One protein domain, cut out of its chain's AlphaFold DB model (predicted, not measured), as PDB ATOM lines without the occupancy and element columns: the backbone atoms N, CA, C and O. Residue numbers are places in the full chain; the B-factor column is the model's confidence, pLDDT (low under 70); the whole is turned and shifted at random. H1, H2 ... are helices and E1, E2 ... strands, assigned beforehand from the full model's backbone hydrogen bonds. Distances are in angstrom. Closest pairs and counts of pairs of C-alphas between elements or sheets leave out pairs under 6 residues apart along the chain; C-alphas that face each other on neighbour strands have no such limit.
ATOM      1  N   ALA A 115      51.411  32.275  15.215       89.88
ATOM      2  CA  ALA A 115      52.362  31.425  14.508       89.88
ATOM      3  C   ALA A 115      51.637  30.526  13.486       89.88
ATOM      4  O   ALA A 115      50.452  30.223  13.632       89.88
ATOM      5  N   ASN A 116      52.353  30.077  12.450       86.69
ATOM      6  CA  ASN A 116      51.766  29.325  11.328       86.69
ATOM      7  C   ASN A 116      51.166  27.964  11.727       86.69
ATOM      8  O   ASN A 116      50.280  27.460  11.042       86.69
ATOM      9  N   ASP A 117      51.678  27.352  12.787       89.06
ATOM     10  CA  ASP A 117      51.298  26.030  13.291       89.06
ATOM     11  C   ASP A 117      50.366  26.096  14.510       89.06
ATOM     12  O   ASP A 117      49.940  25.067  15.036       89.06
ATOM     13  N   GLU A 118      50.004  27.302  14.942       91.38
ATOM     14  CA  GLU A 118      49.157  27.533  16.101       91.38
ATOM     15  C   GLU A 118      47.677  27.586  15.709       91.38
ATOM     16  O   GLU A 118      47.278  28.261  14.758       91.38
ATOM     17  N   VAL A 119      46.824  26.918  16.483       94.81
ATOM     18  CA  VAL A 119      45.374  27.115  16.432       94.81
ATOM     19  C   VAL A 119      45.003  28.163  17.483       94.81
ATOM     20  O   VAL A 119      45.044  27.895  18.683       94.81
ATOM     21  N   LEU A 120      44.633  29.361  17.017       96.25
ATOM     22  CA  LEU A 120      44.304  30.521  17.850       96.25
ATOM     23  C   LEU A 120      42.857  30.954  17.626       96.25
ATOM     24  O   LEU A 120      42.432  31.192  16.490       96.25
ATOM     25  N   PHE A 121      42.094  31.122  18.702       96.12
ATOM     26  CA  PHE A 121      40.745  31.670  18.607       96.12
ATOM     27  C   PHE A 121      40.316  32.462  19.844       96.12
ATOM     28  O   PHE A 121      40.787  32.249  20.960       96.12
ATOM     29  N   LEU A 122      39.392  33.395  19.617       94.38
ATOM     30  CA  LEU A 122      38.759  34.229  20.632       94.38
ATOM     31  C   LEU A 122      37.332  33.738  20.866       94.38
ATOM     32  O   LEU A 122      36.521  33.672  19.934       94.38
ATOM     33  N   LYS A 123      37.016  33.446  22.122       92.81
ATOM     34  CA  LYS A 123      35.681  33.087  22.589       92.81
ATOM     35  C   LYS A 123      35.037  34.273  23.290       92.81
ATOM     36  O   LYS A 123      35.705  35.016  24.003       92.81
ATOM     37  N   GLN A 124      33.732  34.417  23.098       90.38
ATOM     38  CA  GLN A 124      32.886  35.353  23.816       90.38
ATOM     39  C   GLN A 124      31.660  34.622  24.363       90.38
ATOM     40  O   GLN A 124      30.856  34.094  23.593       90.38
ATOM     41  N   GLY A 125      31.492  34.572  25.686       86.31
ATOM     42  CA  GLY A 125      30.417  33.770  26.280       86.31
ATOM     43  C   GLY A 125      30.525  32.305  25.839       86.31
ATOM     44  O   GLY A 125      31.504  31.655  26.174       86.31
ATOM     45  N   HIS A 126      29.571  31.782  25.064       84.62
ATOM     46  CA  HIS A 126      29.615  30.409  24.523       84.62
ATOM     47  C   HIS A 126      29.980  30.324  23.032       84.62
ATOM     48  O   HIS A 126      30.008  29.231  22.470       84.62
ATOM     49  N   GLU A 127      30.255  31.451  22.377       88.94
ATOM     50  CA  GLU A 127      30.524  31.501  20.940       88.94
ATOM     51  C   GLU A 127      32.011  31.731  20.663       88.94
ATOM     52  O   GLU A 127      32.648  32.577  21.287       88.94
ATOM     53  N   ILE A 128      32.572  31.014  19.685       93.19
ATOM     54  CA  ILE A 128      33.877  31.369  19.116       93.19
ATOM     55  C   ILE A 128      33.640  32.464  18.078       93.19
ATOM     56  O   ILE A 128      33.033  32.213  17.036       93.19
ATOM     57  N   ILE A 129      34.123  33.671  18.366       92.50
ATOM     58  CA  ILE A 129      33.813  34.878  17.591       92.50
ATOM     59  C   ILE A 129      34.924  35.279  16.620       92.50
ATOM     60  O   ILE A 129      34.678  36.016  15.667       92.50
ATOM     61  N   ALA A 130      36.145  34.794  16.846       94.44
ATOM     62  CA  ALA A 130      37.249  34.974  15.919       94.44
ATOM     63  C   ALA A 130      38.182  33.768  15.949       94.44
ATOM     64  O   ALA A 130      38.357  33.138  16.987       94.44
ATOM     65  N   LYS A 131      38.770  33.448  14.803       96.00
ATOM     66  CA  LYS A 131      39.667  32.312  14.589       96.00
ATOM     67  C   LYS A 131      40.790  32.747  13.663       96.00
ATOM     68  O   LYS A 131      40.487  33.432  12.684       96.00
ATOM     69  N   ASN A 132      42.022  32.316  13.910       96.31
ATOM     70  CA  ASN A 132      43.088  32.415  12.916       96.31
ATOM     71  C   ASN A 132      42.883  31.401  11.769       96.31
ATOM     72  O   ASN A 132      41.929  30.617  11.782       96.31
ATOM     73  N   GLN A 133      43.746  31.428  10.754       95.06
ATOM     74  CA  GLN A 133      43.601  30.624   9.545       95.06
ATOM     75  C   GLN A 133      43.539  29.135   9.855       95.06
ATOM     76  O   GLN A 133      42.571  28.485   9.458       95.06
ATOM     77  N   LEU A 134      44.497  28.626  10.628       93.50
ATOM     78  CA  LEU A 134      44.544  27.212  10.966       93.50
ATOM     79  C   LEU A 134      43.289  26.787  11.744       93.50
ATOM     80  O   LEU A 134      42.644  25.805  11.389       93.50
ATOM     81  N   ALA A 135      42.846  27.580  12.725       95.25
ATOM     82  CA  ALA A 135      41.618  27.316  13.479       95.25
ATOM     83  C   ALA A 135      40.341  27.281  12.613       95.25
ATOM     84  O   ALA A 135      39.346  26.662  13.002       95.25
ATOM     85  N   ARG A 136      40.322  27.955  11.453       94.00
ATOM     86  CA  ARG A 136      39.196  27.895  10.500       94.00
ATOM     87  C   ARG A 136      39.198  26.616   9.663       94.00
ATOM     88  O   ARG A 136      38.137  26.231   9.181       94.00
ATOM     89  N   GLU A 137      40.352  25.979   9.505       92.38
ATOM     90  CA  GLU A 137      40.529  24.730   8.756       92.38
ATOM     91  C   GLU A 137      40.298  23.486   9.631       92.38
ATOM     92  O   GLU A 137      40.039  22.405   9.104       92.38
ATOM     93  N   LYS A 138      40.355  23.627  10.963       91.38
ATOM     94  CA  LYS A 138      40.135  22.529  11.917       91.38
ATOM     95  C   LYS A 138      38.691  22.436  12.409       91.38
ATOM     96  O   LYS A 138      37.968  23.433  12.521       91.38
ATOM     97  N   LEU A 139      38.294  21.225  12.797       91.69
ATOM     98  CA  LEU A 139      37.065  21.002  13.551       91.69
ATOM     99  C   LEU A 139      37.353  21.215  15.043       91.69
ATOM    100  O   LEU A 139      38.178  20.523  15.631       91.69
ATOM    101  N   ILE A 140      36.673  22.191  15.647       93.50
ATOM    102  CA  ILE A 140      36.868  22.598  17.044       93.50
ATOM    103  C   ILE A 140      35.601  22.250  17.823       93.50
ATOM    104  O   ILE A 140      34.546  22.831  17.560       93.50
ATOM    105  N   ILE A 141      35.698  21.309  18.763       90.50
ATOM    106  CA  ILE A 141      34.548  20.791  19.519       90.50
ATOM    107  C   ILE A 141      34.746  21.060  21.003       90.50
ATOM    108  O   ILE A 141      35.770  20.693  21.565       90.50
ATOM    109  N   TYR A 142      33.752  21.669  21.644       89.56
ATOM    110  CA  TYR A 142      33.744  21.817  23.096       89.56
ATOM    111  C   TYR A 142      33.433  20.472  23.757       89.56
ATOM    112  O   TYR A 142      32.443  19.823  23.408       89.56
ATOM    113  N   ASN A 143      34.287  20.040  24.677       82.94
ATOM    114  CA  ASN A 143      34.204  18.745  25.334       82.94
ATOM    115  C   ASN A 143      33.558  18.858  26.732       82.94
ATOM    116  O   ASN A 143      33.342  19.946  27.267       82.94
ATOM    117  N   SER A 144      33.240  17.712  27.340       80.94
ATOM    118  CA  SER A 144      32.636  17.639  28.678       80.94
ATOM    119  C   SER A 144      33.584  18.023  29.820       80.94
ATOM    120  O   SER A 144      33.128  18.206  30.944       80.94
ATOM    121  N   GLU A 145      34.884  18.139  29.549       78.31
ATOM    122  CA  GLU A 145      35.923  18.517  30.516       78.31
ATOM    123  C   GLU A 145      36.119  20.039  30.596       78.31
ATOM    124  O   GLU A 145      36.964  20.520  31.346       78.31
ATOM    125  N   GLY A 146      35.327  20.807  29.841       77.81
ATOM    126  CA  GLY A 146      35.366  22.267  29.850       77.81
ATOM    127  C   GLY A 146      36.418  22.878  28.924       77.81
ATOM    128  O   GLY A 146      36.728  24.056  29.062       77.81
ATOM    129  N   ASN A 147      36.958  22.101  27.982       81.56
ATOM    130  CA  ASN A 147      37.967  22.541  27.017       81.56
ATOM    131  C   ASN A 147      37.511  22.296  25.572       81.56
ATOM    132  O   ASN A 147      36.513  21.623  25.317       81.56
ATOM    133  N   TYR A 148      38.253  22.832  24.599       90.94
ATOM    134  CA  TYR A 148      38.056  22.484  23.192       90.94
ATOM    135  C   TYR A 148      39.026  21.385  22.750       90.94
ATOM    136  O   TYR A 148      40.223  21.452  23.025       90.94
ATOM    137  N   ASN A 149      38.504  20.406  22.019       89.62
ATOM    138  CA  ASN A 149      39.284  19.433  21.270       89.62
ATOM    139  C   ASN A 149      39.465  19.938  19.838       89.62
ATOM    140  O   ASN A 149      38.498  20.367  19.198       89.62
ATOM    141  N   ILE A 150      40.699  19.858  19.343       91.00
ATOM    142  CA  ILE A 150      41.050  20.183  17.963       91.00
ATOM    143  C   ILE A 150      41.158  18.871  17.197       91.00
ATOM    144  O   ILE A 150      41.995  18.034  17.519       91.00
ATOM    145  N   ILE A 151      40.285  18.684  16.213       87.06
ATOM    146  CA  ILE A 151      40.284  17.505  15.352       87.06
ATOM    147  C   ILE A 151      40.883  17.901  14.007       87.06
ATOM    148  O   ILE A 151      40.413  18.834  13.343       87.06
ATOM    149  N   ASP A 152      41.911  17.161  13.618       83.38
ATOM    150  CA  ASP A 152      42.623  17.283  12.355       83.38
ATOM    151  C   ASP A 152      42.701  15.913  11.662       83.38
ATOM    152  O   ASP A 152      42.527  14.867  12.277       83.38
ATOM    153  N   SER A 153      42.939  15.934  10.354       77.31
ATOM    154  CA  SER A 153      43.238  14.769   9.519       77.31
ATOM    155  C   SER A 153      44.532  14.044   9.901       77.31
ATOM    156  O   SER A 153      44.700  12.871   9.573       77.31
ATOM    157  N   VAL A 154      45.444  14.749  10.567       75.75
ATOM    158  CA  VAL A 154      46.687  14.223  11.122       75.75
ATOM    159  C   VAL A 154      46.490  14.188  12.633       75.75
ATOM    160  O   VAL A 154      46.085  15.212  13.181       75.75
ATOM    161  N   ASP A 155      46.751  13.053  13.291       76.94
ATOM    162  CA  ASP A 155      46.631  12.878  14.752       76.94
ATOM    163  C   ASP A 155      47.670  13.741  15.500       76.94
ATOM    164  O   ASP A 155      48.641  13.254  16.077       76.94
ATOM    165  N   THR A 156      47.493  15.060  15.431       84.75
ATOM    166  CA  THR A 156      48.353  16.061  16.050       84.75
ATOM    167  C   THR A 156      47.908  16.238  17.488       84.75
ATOM    168  O   THR A 156      46.781  16.659  17.759       84.75
ATOM    169  N   GLU A 157      48.803  15.945  18.420       87.12
ATOM    170  CA  GLU A 157      48.590  16.284  19.817       87.12
ATOM    171  C   GLU A 157      48.816  17.788  20.010       87.12
ATOM    172  O   GLU A 157      49.834  18.333  19.579       87.12
ATOM    173  N   TYR A 158      47.865  18.471  20.648       88.81
ATOM    174  CA  TYR A 158      47.957  19.899  20.933       88.81
ATOM    175  C   TYR A 158      48.069  20.157  22.434       88.81
ATOM    176  O   TYR A 158      47.287  19.642  23.232       88.81
ATOM    177  N   ILE A 159      48.980  21.049  22.810       90.06
ATOM    178  CA  ILE A 159      49.067  21.615  24.153       90.06
ATOM    179  C   ILE A 159      48.144  22.832  24.211       90.06
ATOM    180  O   ILE A 159      48.400  23.849  23.559       90.06
ATOM    181  N   ALA A 160      47.079  22.731  25.004       90.94
ATOM    182  CA  ALA A 160      46.117  23.808  25.201       90.94
ATOM    183  C   ALA A 160      46.619  24.839  26.225       90.94
ATOM    184  O   ALA A 160      47.076  24.492  27.316       90.94
ATOM    185  N   LYS A 161      46.468  26.121  25.898       91.50
ATOM    186  CA  LYS A 161      46.593  27.246  26.826       91.50
ATOM    187  C   LYS A 161      45.409  28.182  26.670       91.50
ATOM    188  O   LYS A 161      44.930  28.429  25.565       91.50
ATOM    189  N   THR A 162      44.977  28.752  27.785       91.62
ATOM    190  CA  THR A 162      43.930  29.768  27.817       91.62
ATOM    191  C   THR A 162      44.448  31.025  28.497       91.62
ATOM    192  O   THR A 162      45.316  30.973  29.370       91.62
ATOM    193  N   SER A 163      43.937  32.173  28.068       90.94
ATOM    194  CA  SER A 163      44.226  33.463  28.683       90.94
ATOM    195  C   SER A 163      42.946  34.275  28.806       90.94
ATOM    196  O   SER A 163      42.156  34.356  27.864       90.94
ATOM    197  N   ALA A 164      42.749  34.896  29.965       90.25
ATOM    198  CA  ALA A 164      41.672  35.854  30.160       90.25
ATOM    199  C   ALA A 164      42.045  37.199  29.525       90.25
ATOM    200  O   ALA A 164      43.203  37.624  29.578       90.25
ATOM    201  N   VAL A 165      41.062  37.907  28.968       86.12
ATOM    202  CA  VAL A 165      41.279  39.292  28.543       86.12
ATOM    203  C   VAL A 165      41.266  40.195  29.784       86.12
ATOM    204  O   VAL A 165      40.286  40.176  30.538       86.12
ATOM    205  N   PRO A 166      42.323  40.994  30.037       81.88
ATOM    206  CA  PRO A 166      42.383  41.854  31.214       81.88
ATOM    207  C   PRO A 166      41.157  42.762  31.331       81.88
ATOM    208  O   PRO A 166      40.755  43.402  30.359       81.88
ATOM    209  N   ASN A 167      40.581  42.825  32.534       79.81
ATOM    210  CA  ASN A 167      39.375  43.601  32.849       79.81
ATOM    211  C   ASN A 167      38.150  43.255  31.986       79.81
ATOM    212  O   ASN A 167      37.251  44.082  31.839       79.81
ATOM    213  N   ASN A 168      38.100  42.053  31.402       82.50
ATOM    214  CA  ASN A 168      36.984  41.659  30.563       82.50
ATOM    215  C   ASN A 168      36.690  40.155  30.627       82.50
ATOM    216  O   ASN A 168      37.191  39.365  29.832       82.50
ATOM    217  N   ALA A 169      35.814  39.777  31.559       83.50
ATOM    218  CA  ALA A 169      35.397  38.389  31.763       83.50
ATOM    219  C   ALA A 169      34.550  37.816  30.610       83.50
ATOM    220  O   ALA A 169      34.298  36.616  30.571       83.50
ATOM    221  N   LEU A 170      34.087  38.659  29.681       85.81
ATOM    222  CA  LEU A 170      33.271  38.214  28.557       85.81
ATOM    223  C   LEU A 170      34.103  37.481  27.497       85.81
ATOM    224  O   LEU A 170      33.531  36.714  26.721       85.81
ATOM    225  N   PHE A 171      35.421  37.710  27.462       90.75
ATOM    226  CA  PHE A 171      36.314  37.162  26.447       90.75
ATOM    227  C   PHE A 171      37.399  36.266  27.031       90.75
ATOM    228  O   PHE A 171      38.039  36.578  28.036       90.75
ATOM    229  N   GLU A 172      37.673  35.193  26.303       93.19
ATOM    230  CA  GLU A 172      38.734  34.241  26.598       93.19
ATOM    231  C   GLU A 172      39.494  33.935  25.310       93.19
ATOM    232  O   GLU A 172      38.892  33.741  24.250       93.19
ATOM    233  N   ILE A 173      40.818  33.888  25.399       93.69
ATOM    234  CA  ILE A 173      41.691  33.567  24.274       93.69
ATOM    235  C   ILE A 173      42.202  32.143  24.456       93.69
ATOM    236  O   ILE A 173      42.684  31.788  25.532       93.69
ATOM    237  N   TYR A 174      42.100  31.345  23.401       94.62
ATOM    238  CA  TYR A 174      42.515  29.951  23.377       94.62
ATOM    239  C   TYR A 174      43.641  29.768  22.366       94.62
ATOM    240  O   TYR A 174      43.502  30.159  21.207       94.62
ATOM    241  N   PHE A 175      44.720  29.138  22.820       92.75
ATOM    242  CA  PHE A 175      45.934  28.880  22.061       92.75
ATOM    243  C   PHE A 175      46.223  27.383  22.117       92.75
ATOM    244  O   PHE A 175      46.289  26.797  23.199       92.75
ATOM    245  N   TYR A 176      46.404  26.764  20.961       92.88
ATOM    246  CA  TYR A 176      46.736  25.352  20.843       92.88
ATOM    247  C   TYR A 176      47.993  25.228  19.994       92.88
ATOM    248  O   TYR A 176      47.988  25.566  18.810       92.88
ATOM    249  N   TYR A 177      49.059  24.728  20.614       90.06
ATOM    250  CA  TYR A 177      50.355  24.522  19.970       90.06
ATOM    251  C   TYR A 177      50.571  23.031  19.732       90.06
ATOM    252  O   TYR A 177      50.247  22.251  20.631       90.06
ATOM    253  N   PRO A 178      51.113  22.606  18.581       88.69
ATOM    254  CA  PRO A 178      51.450  21.206  18.377       88.69
ATOM    255  C   PRO A 178      52.488  20.779  19.420       88.69
ATOM    256  O   PRO A 178      53.489  21.465  19.646       88.69
ATOM    257  N   ALA A 179      52.248  19.651  20.083       84.06
ATOM    258  CA  ALA A 179      53.243  19.018  20.926       84.06
ATOM    259  C   ALA A 179      54.375  18.544  20.007       84.06
ATOM    260  O   ALA A 179      54.207  17.615  19.220       84.06
TER     261      ALA A 179
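What this domain is: This is residues 115 to 179 of the 182 residues of a protein of Escherichia coli (UniProt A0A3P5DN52). What shape do these coordinates draw? They draw a twisted antiparallel sheet of four strands, made of the long hairpin E5 and E6 beside the shorter hairpin E1 and E2, with a small third hairpin, E3 and E4, loosely over part of one face. The short helix H1 stands beside the strands at the sheet's level, between E2 and E3 along the chain. What is it made of, and how large is it? The 65 printed residues hold the named elements E1, E2, H1, E3, E4, E5 and E6 in that order, with sheet orders E2 - E1 - E6 - E5 and E3 - E4, both antiparallel, and the class is mostly strand. The whole is compact, with a radius of gyration of the C-alphas of 11.5 A and spans of 36 by 27 by 19 A.

Where its parts are: Where do the first elements lie? E1 is residues 119 to 124, 16.7 A long from its first C-alpha at (45.374, 27.115, 16.432), and E2 is residues 127 to 131. H1 is residues 133 to 137. What follows? E3 is residues 139 to 142 and E4 residues 148 to 151. E5, residues 158 to 165, is 21.9 A long, and E6, residues 168 to 178, is 27.9 A long and ends with C-alpha 178 at (51.450, 21.206, 18.377).

How they stand to each other: How is the large sheet joined? E2 and E5 are its edge strands; N 124 and O 127 are 2.8 A apart between E1 and E2, and N 121 and O 174 are 3.0 A apart between E1 and E6, both within hydrogen-bond range. E6 bends by 58 degrees at residue 171, and in its hairpin with E5 N 161 and O 175 are within range at 2.8 A. Where is the helix? H1 is on this sheet, at the sheet's level with a height over the sheet of 0.9 A; its closest C-alphas to E1 are those of Ala 135 and Val 119, 4.8 A apart. Its O i to N i+4 pair is within hydrogen-bond range. And the small hairpin? E3 and E4 are antiparallel at 154 degrees, with N 149 and O 141 within range at 2.8 A. The closest C-alphas of E4 and E5 are those of Ile 150 and Tyr 158, 7.5 A apart, while E4 and E6 are only just apart, with 8.2 A at the closest.

The domain as a whole: How far does it reach? The two C-alphas farthest apart, those of Ser 153 and Asn 167, are 37.3 A from each other. Is it whole and well predicted? The printed part has no cut; no link is long, and the link from E4 to E5, six residues, is short but not tight. The model's mean pLDDT over the printed part is 88.9, and no printed residue is under 70.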